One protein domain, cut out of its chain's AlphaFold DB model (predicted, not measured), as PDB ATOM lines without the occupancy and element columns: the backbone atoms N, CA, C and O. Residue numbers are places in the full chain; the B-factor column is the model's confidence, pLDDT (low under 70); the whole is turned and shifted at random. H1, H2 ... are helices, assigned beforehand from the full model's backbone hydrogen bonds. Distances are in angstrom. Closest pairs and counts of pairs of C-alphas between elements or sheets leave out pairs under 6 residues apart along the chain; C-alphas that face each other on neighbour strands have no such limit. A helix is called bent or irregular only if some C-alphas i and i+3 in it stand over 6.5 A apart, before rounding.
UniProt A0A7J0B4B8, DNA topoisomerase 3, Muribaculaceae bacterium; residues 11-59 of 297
ATOM      1  N   THR A  11     259.066 262.600 181.136       82.81
ATOM      2  CA  THR A  11     258.571 263.323 179.952       82.81
ATOM      3  C   THR A  11     259.554 263.338 178.781       82.81
ATOM      4  O   THR A  11     259.162 263.636 177.662       82.81
ATOM      5  N   LYS A  12     260.833 263.021 179.022       83.75
ATOM      6  CA  LYS A  12     261.873 262.908 177.987       83.75
ATOM      7  C   LYS A  12     262.128 261.461 177.562       83.75
ATOM      8  O   LYS A  12     263.024 261.203 176.763       83.75
ATOM      9  N   THR A  13     261.403 260.500 178.134       85.75
ATOM     10  CA  THR A  13     261.557 259.085 177.786       85.75
ATOM     11  C   THR A  13     260.709 258.722 176.576       85.75
ATOM     12  O   THR A  13     259.712 259.370 176.276       85.75
ATOM     13  N   LYS A  14     261.048 257.604 175.929       86.25
ATOM     14  CA  LYS A  14     260.253 257.039 174.827       86.25
ATOM     15  C   LYS A  14     258.818 256.645 175.210       86.25
ATOM     16  O   LYS A  14     258.032 256.349 174.323       86.25
ATOM     17  N   TYR A  15     258.496 256.581 176.504       87.88
ATOM     18  CA  TYR A  15     257.183 256.157 176.998       87.88
ATOM     19  C   TYR A  15     256.174 257.307 177.094       87.88
ATOM     20  O   TYR A  15     254.980 257.048 177.204       87.88
ATOM     21  N   VAL A  16     256.641 258.560 177.069       88.88
ATOM     22  CA  VAL A  16     255.801 259.761 177.137       88.88
ATOM     23  C   VAL A  16     256.046 260.563 175.866       88.88
ATOM     24  O   VAL A  16     256.978 261.360 175.792       88.88
ATOM     25  N   ASN A  17     255.255 260.280 174.834       89.19
ATOM     26  CA  ASN A  17     255.402 260.894 173.521       89.19
ATOM     27  C   ASN A  17     254.035 261.098 172.859       89.19
ATOM     28  O   ASN A  17     253.494 260.169 172.260       89.19
ATOM     29  N   ASP A  18     253.518 262.325 172.919       88.69
ATOM     30  CA  ASP A  18     252.193 262.675 172.387       88.69
ATOM     31  C   ASP A  18     252.071 262.423 170.879       88.69
ATOM     32  O   ASP A  18     250.996 262.099 170.390       88.69
ATOM     33  N   LYS A  19     253.185 262.483 170.137       87.69
ATOM     34  CA  LYS A  19     253.201 262.208 168.690       87.69
ATOM     35  C   LYS A  19     252.986 260.733 168.347       87.69
ATOM     36  O   LYS A  19     252.769 260.414 167.185       87.69
ATOM     37  N   GLN A  20     253.136 259.837 169.321       84.31
ATOM     38  CA  GLN A  20     252.916 258.398 169.155       84.31
ATOM     39  C   GLN A  20     251.577 257.944 169.745       84.31
ATOM     40  O   GLN A  20     251.290 256.747 169.744       84.31
ATOM     41  N   ILE A  21     250.766 258.875 170.255       83.50
ATOM     42  CA  ILE A  21     249.400 258.577 170.674       83.50
ATOM     43  C   ILE A  21     248.536 258.499 169.415       83.50
ATOM     44  O   ILE A  21     248.530 259.416 168.598       83.50
ATOM     45  N   THR A  22     247.833 257.381 169.266       80.56
ATOM     46  CA  THR A  22     246.821 257.168 168.229       80.56
ATOM     47  C   THR A  22     245.438 257.390 168.846       80.56
ATOM     48  O   THR A  22     245.182 258.469 169.376       80.56
ATOM     49  N   ASP A  23     244.558 256.389 168.857       79.62
ATOM     50  CA  ASP A  23     243.208 256.515 169.422       79.62
ATOM     51  C   ASP A  23     243.226 256.644 170.952       79.62
ATOM     52  O   ASP A  23     242.425 257.361 171.558       79.62
ATOM     53  N   HIS A  24     244.155 255.935 171.598       84.81
ATOM     54  CA  HIS A  24     244.271 255.851 173.050       84.81
ATOM     55  C   HIS A  24     245.740 255.801 173.484       84.81
ATOM     56  O   HIS A  24     246.623 255.385 172.733       84.81
ATOM     57  N   TYR A  25     246.003 256.188 174.733       89.31
ATOM     58  CA  TYR A  25     247.301 255.975 175.373       89.31
ATOM     59  C   TYR A  25     247.403 254.557 175.967       89.31
ATOM     60  O   TYR A  25     246.418 253.823 176.072       89.31
ATOM     61  N   ALA A  26     248.616 254.156 176.359       90.69
ATOM     62  CA  ALA A  26     248.866 252.845 176.955       90.69
ATOM     63  C   ALA A  26     248.034 252.608 178.233       90.69
ATOM     64  O   ALA A  26     247.797 253.524 179.014       90.69
ATOM     65  N   ILE A  27     247.641 251.360 178.500       92.62
ATOM     66  CA  ILE A  27     246.876 251.018 179.709       92.62
ATOM     67  C   ILE A  27     247.731 251.287 180.958       92.62
ATOM     68  O   ILE A  27     248.780 250.666 181.145       92.62
ATOM     69  N   VAL A  28     247.254 252.172 181.836       93.12
ATOM     70  CA  VAL A  28     247.908 252.517 183.109       93.12
ATOM     71  C   VAL A  28     246.940 252.369 184.288       93.12
ATOM     72  O   VAL A  28     245.724 252.462 184.106       93.12
ATOM     73  N   PRO A  29     247.446 252.143 185.514       92.00
ATOM     74  CA  PRO A  29     246.610 252.143 186.708       92.00
ATOM     75  C   PRO A  29     245.925 253.499 186.908       92.00
ATOM     76  O   PRO A  29     246.549 254.549 186.767       92.00
ATOM     77  N   THR A  30     244.655 253.478 187.309       87.31
ATOM     78  CA  THR A  30     243.943 254.688 187.728       87.31
ATOM     79  C   THR A  30     244.285 255.029 189.182       87.31
ATOM     80  O   THR A  30     244.569 254.147 189.996       87.31
ATOM     81  N   GLY A  31     244.241 256.315 189.542       80.19
ATOM     82  CA  GLY A  31     244.591 256.820 190.882       80.19
ATOM     83  C   GLY A  31     243.642 256.416 192.023       80.19
ATOM     84  O   GLY A  31     243.732 256.974 193.108       80.19
ATOM     85  N   GLN A  32     242.745 255.452 191.802       80.50
ATOM     86  CA  GLN A  32     241.739 254.985 192.769       80.50
ATOM     87  C   GLN A  32     242.326 254.099 193.890       80.50
ATOM     88  O   GLN A  32     241.610 253.658 194.787       80.50
ATOM     89  N   GLY A  33     243.640 253.853 193.865       71.00
ATOM     90  CA  GLY A  33     244.363 253.128 194.908       71.00
ATOM     91  C   GLY A  33     244.058 251.625 194.967       71.00
ATOM     92  O   GLY A  33     243.356 251.063 194.131       71.00
ATOM     93  N   LEU A  34     244.618 250.954 195.980       80.31
ATOM     94  CA  LEU A  34     244.525 249.495 196.152       80.31
ATOM     95  C   LEU A  34     243.325 249.051 197.013       80.31
ATOM     96  O   LEU A  34     243.182 247.864 197.296       80.31
ATOM     97  N   GLY A  35     242.469 249.975 197.462       79.50
ATOM     98  CA  GLY A  35     241.366 249.659 198.383       79.50
ATOM     99  C   GLY A  35     240.364 248.654 197.803       79.50
ATOM    100  O   GLY A  35     239.958 247.712 198.482       79.50
ATOM    101  N   ASN A  36     240.052 248.790 196.512       81.75
ATOM    102  CA  ASN A  36     239.054 247.962 195.824       81.75
ATOM    103  C   ASN A  36     239.599 246.611 195.329       81.75
ATOM    104  O   ASN A  36     238.833 245.750 194.902       81.75
ATOM    105  N   LEU A  37     240.913 246.386 195.417       83.69
ATOM    106  CA  LEU A  37     241.582 245.181 194.907       83.69
ATOM    107  C   LEU A  37     241.131 243.900 195.624       83.69
ATOM    108  O   LEU A  37     241.182 242.820 195.048       83.69
ATOM    109  N   LYS A  38     240.663 244.014 196.873       82.19
ATOM    110  CA  LYS A  38     240.132 242.876 197.641       82.19
ATOM    111  C   LYS A  38     238.761 242.402 197.148       82.19
ATOM    112  O   LYS A  38     238.406 241.256 197.398       82.19
ATOM    113  N   GLY A  39     237.995 243.275 196.490       84.62
ATOM    114  CA  GLY A  39     236.637 242.983 196.024       84.62
ATOM    115  C   GLY A  39     236.559 242.450 194.594       84.62
ATOM    116  O   GLY A  39     235.489 242.029 194.164       84.62
ATOM    117  N   VAL A  40     237.663 242.467 193.839       88.69
ATOM    118  CA  VAL A  40     237.685 241.959 192.461       88.69
ATOM    119  C   VAL A  40     237.995 240.465 192.424       88.69
ATOM    120  O   VAL A  40     238.625 239.911 193.326       88.69
ATOM    121  N   ASN A  41     237.576 239.794 191.351       93.31
ATOM    122  CA  ASN A  41     237.880 238.378 191.185       93.31
ATOM    123  C   ASN A  41     239.410 238.133 191.079       93.31
ATOM    124  O   ASN A  41     240.162 239.028 190.671       93.31
ATOM    125  N   PRO A  42     239.894 236.913 191.389       91.25
ATOM    126  CA  PRO A  42     241.328 236.624 191.408       91.25
ATOM    127  C   PRO A  42     242.045 236.876 190.076       91.25
ATOM    128  O   PRO A  42     243.214 237.248 190.068       91.25
ATOM    129  N   THR A  43     241.372 236.675 188.942       91.38
ATOM    130  CA  THR A  43     241.957 236.923 187.618       91.38
ATOM    131  C   THR A  43     242.168 238.416 187.385       91.38
ATOM    132  O   THR A  43     243.253 238.824 186.982       91.38
ATOM    133  N   ALA A  44     241.171 239.241 187.704       91.88
ATOM    134  CA  ALA A  44     241.242 240.694 187.600       91.88
ATOM    135  C   ALA A  44     242.335 241.268 188.510       91.88
ATOM    136  O   ALA A  44     243.100 242.121 188.068       91.88
ATOM    137  N   ALA A  45     242.479 240.749 189.736       91.44
ATOM    138  CA  ALA A  45     243.561 241.146 190.638       91.44
ATOM    139  C   ALA A  45     244.953 240.873 190.036       91.44
ATOM    140  O   ALA A  45     245.828 241.737 190.081       91.44
ATOM    141  N   LYS A  46     245.150 239.701 189.414       92.38
ATOM    142  CA  LYS A  46     246.412 239.337 188.742       92.38
ATOM    143  C   LYS A  46     246.700 240.209 187.520       92.38
ATOM    144  O   LYS A  46     247.835 240.640 187.332       92.38
ATOM    145  N   VAL A  47     245.683 240.486 186.700       92.75
ATOM    146  CA  VAL A  47     245.806 241.388 185.540       92.75
ATOM    147  C   VAL A  47     246.160 242.802 186.002       92.75
ATOM    148  O   VAL A  47     247.060 243.423 185.444       92.75
ATOM    149  N   TYR A  48     245.514 243.289 187.060       92.31
ATOM    150  CA  TYR A  48     245.818 244.594 187.633       92.31
ATOM    151  C   TYR A  48     247.253 244.666 188.173       92.31
ATOM    152  O   TYR A  48     247.963 245.623 187.872       92.31
ATOM    153  N   GLU A  49     247.726 243.647 188.900       91.75
ATOM    154  CA  GLU A  49     249.122 243.587 189.358       91.75
ATOM    155  C   GLU A  49     250.110 243.647 188.182       91.75
ATOM    156  O   GLU A  49     251.095 244.384 188.244       91.75
ATOM    157  N   LEU A  50     249.833 242.924 187.091       93.31
ATOM    158  CA  LEU A  50     250.647 242.954 185.875       93.31
ATOM    159  C   LEU A  50     250.723 244.365 185.271       93.31
ATOM    160  O   LEU A  50     251.821 244.837 184.965       93.31
ATOM    161  N   ILE A  51     249.586 245.056 185.161       93.62
ATOM    162  CA  ILE A  51     249.516 246.440 184.669       93.62
ATOM    163  C   ILE A  51     250.313 247.377 185.584       93.62
ATOM    164  O   ILE A  51     251.142 248.145 185.101       93.62
ATOM    165  N   VAL A  52     250.120 247.294 186.906       92.31
ATOM    166  CA  VAL A  52     250.815 248.149 187.882       92.31
ATOM    167  C   VAL A  52     252.322 247.933 187.839       92.31
ATOM    168  O   VAL A  52     253.071 248.905 187.794       92.31
ATOM    169  N   ARG A  53     252.797 246.685 187.819       92.62
ATOM    170  CA  ARG A  53     254.236 246.386 187.767       92.62
ATOM    171  C   ARG A  53     254.871 246.848 186.467       92.62
ATOM    172  O   ARG A  53     255.940 247.456 186.495       92.62
ATOM    173  N   ARG A  54     254.187 246.636 185.338       93.50
ATOM    174  CA  ARG A  54     254.632 247.148 184.040       93.50
ATOM    175  C   ARG A  54     254.683 248.673 184.036       93.50
ATOM    176  O   ARG A  54     255.672 249.231 183.573       93.50
ATOM    177  N   PHE A  55     253.679 249.336 184.599       92.81
ATOM    178  CA  PHE A  55     253.671 250.787 184.745       92.81
ATOM    179  C   PHE A  55     254.814 251.274 185.641       92.81
ATOM    180  O   PHE A  55     255.544 252.169 185.248       92.81
ATOM    181  N   LEU A  56     255.051 250.653 186.799       91.44
ATOM    182  CA  LEU A  56     256.163 251.024 187.680       91.44
ATOM    183  C   LEU A  56     257.528 250.850 187.002       91.44
ATOM    184  O   LEU A  56     258.421 251.663 187.229       91.44
ATOM    185  N   SER A  57     257.681 249.837 186.144       92.00
ATOM    186  CA  SER A  57     258.947 249.530 185.467       92.00
ATOM    187  C   SER A  57     259.503 250.692 184.632       92.00
ATOM    188  O   SER A  57     260.719 250.820 184.522       92.00
ATOM    189  N   ILE A  58     258.648 251.584 184.109       91.62
ATOM    190  CA  ILE A  58     259.086 252.717 183.272       91.62
ATOM    191  C   ILE A  58     259.818 253.807 184.072       91.62
ATOM    192  O   ILE A  58     260.514 254.629 183.484       91.62
ATOM    193  N   PHE A  59     259.666 253.816 185.402       89.81
ATOM    194  CA  PHE A  59     260.336 254.757 186.309       89.81
ATOM    195  C   PHE A  59     261.681 254.233 186.831       89.81
ATOM    196  O   PHE A  59     262.363 254.932 187.578       89.81
TER     197      PHE A  59
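What this domain is: This is residues 11 to 59 of the 297 residues of the protein "DNA topoisomerase 3" of Muribaculaceae bacterium (UniProt A0A7J0B4B8). One long helix, H2, folds back along a long winding stretch without named elements, residues 11 to 34, and the short helix H1 lies at the turn between them. Residues 18 to 24 stick out as a loop at the far end of the long axis from that turn. The printed part has 49 residues with two named helices, H1 then H2, and no named strand. The class is all helix, though under half of the residues, 20 of 49, are in named elements. The whole is loose, with a radius of gyration of the C-alphas of 13.1 A, and elongated, spanning 37 by 24 by 17 A.

Where its parts are: The printed part begins at Thr 11, C-alpha at (258.571, 263.323, 179.952), and residues 11 to 34 hold no named element. H1 is residues 35 to 38, with C-alpha 35 at (241.366, 249.659, 198.383). It is only just irregular: C-alphas 35 and 38 are 6.9 A apart, against about 5 A in a regular helix. H2 is residues 42 to 57, 22.6 A from first to last C-alpha, and ends with C-alpha 57 at (258.947, 249.530, 185.467).

How they stand to each other: A tight link of 3 residues joins H1 to H2. The two helices are close but not clearly touching: their closest C-alphas, those of Leu 37 and Ala 45, are 6.2 A apart. Their centres are 12.8 A apart. In H2 every O i to N i+4 pair is within hydrogen-bond range; H1 is too short for such a pair, and its 1 pair of O i and N i+3 is not within range.

The domain as a whole: The two C-alphas farthest apart, those of Lys 19 and Gly 39, are 37.3 A apart, while those of Thr 11 and Phe 59, first and last printed, are 10.8 A apart. Residues 18 to 24 stand free. The printed part has no cut. Its mean pLDDT is 87.8, and no printed residue is under 70.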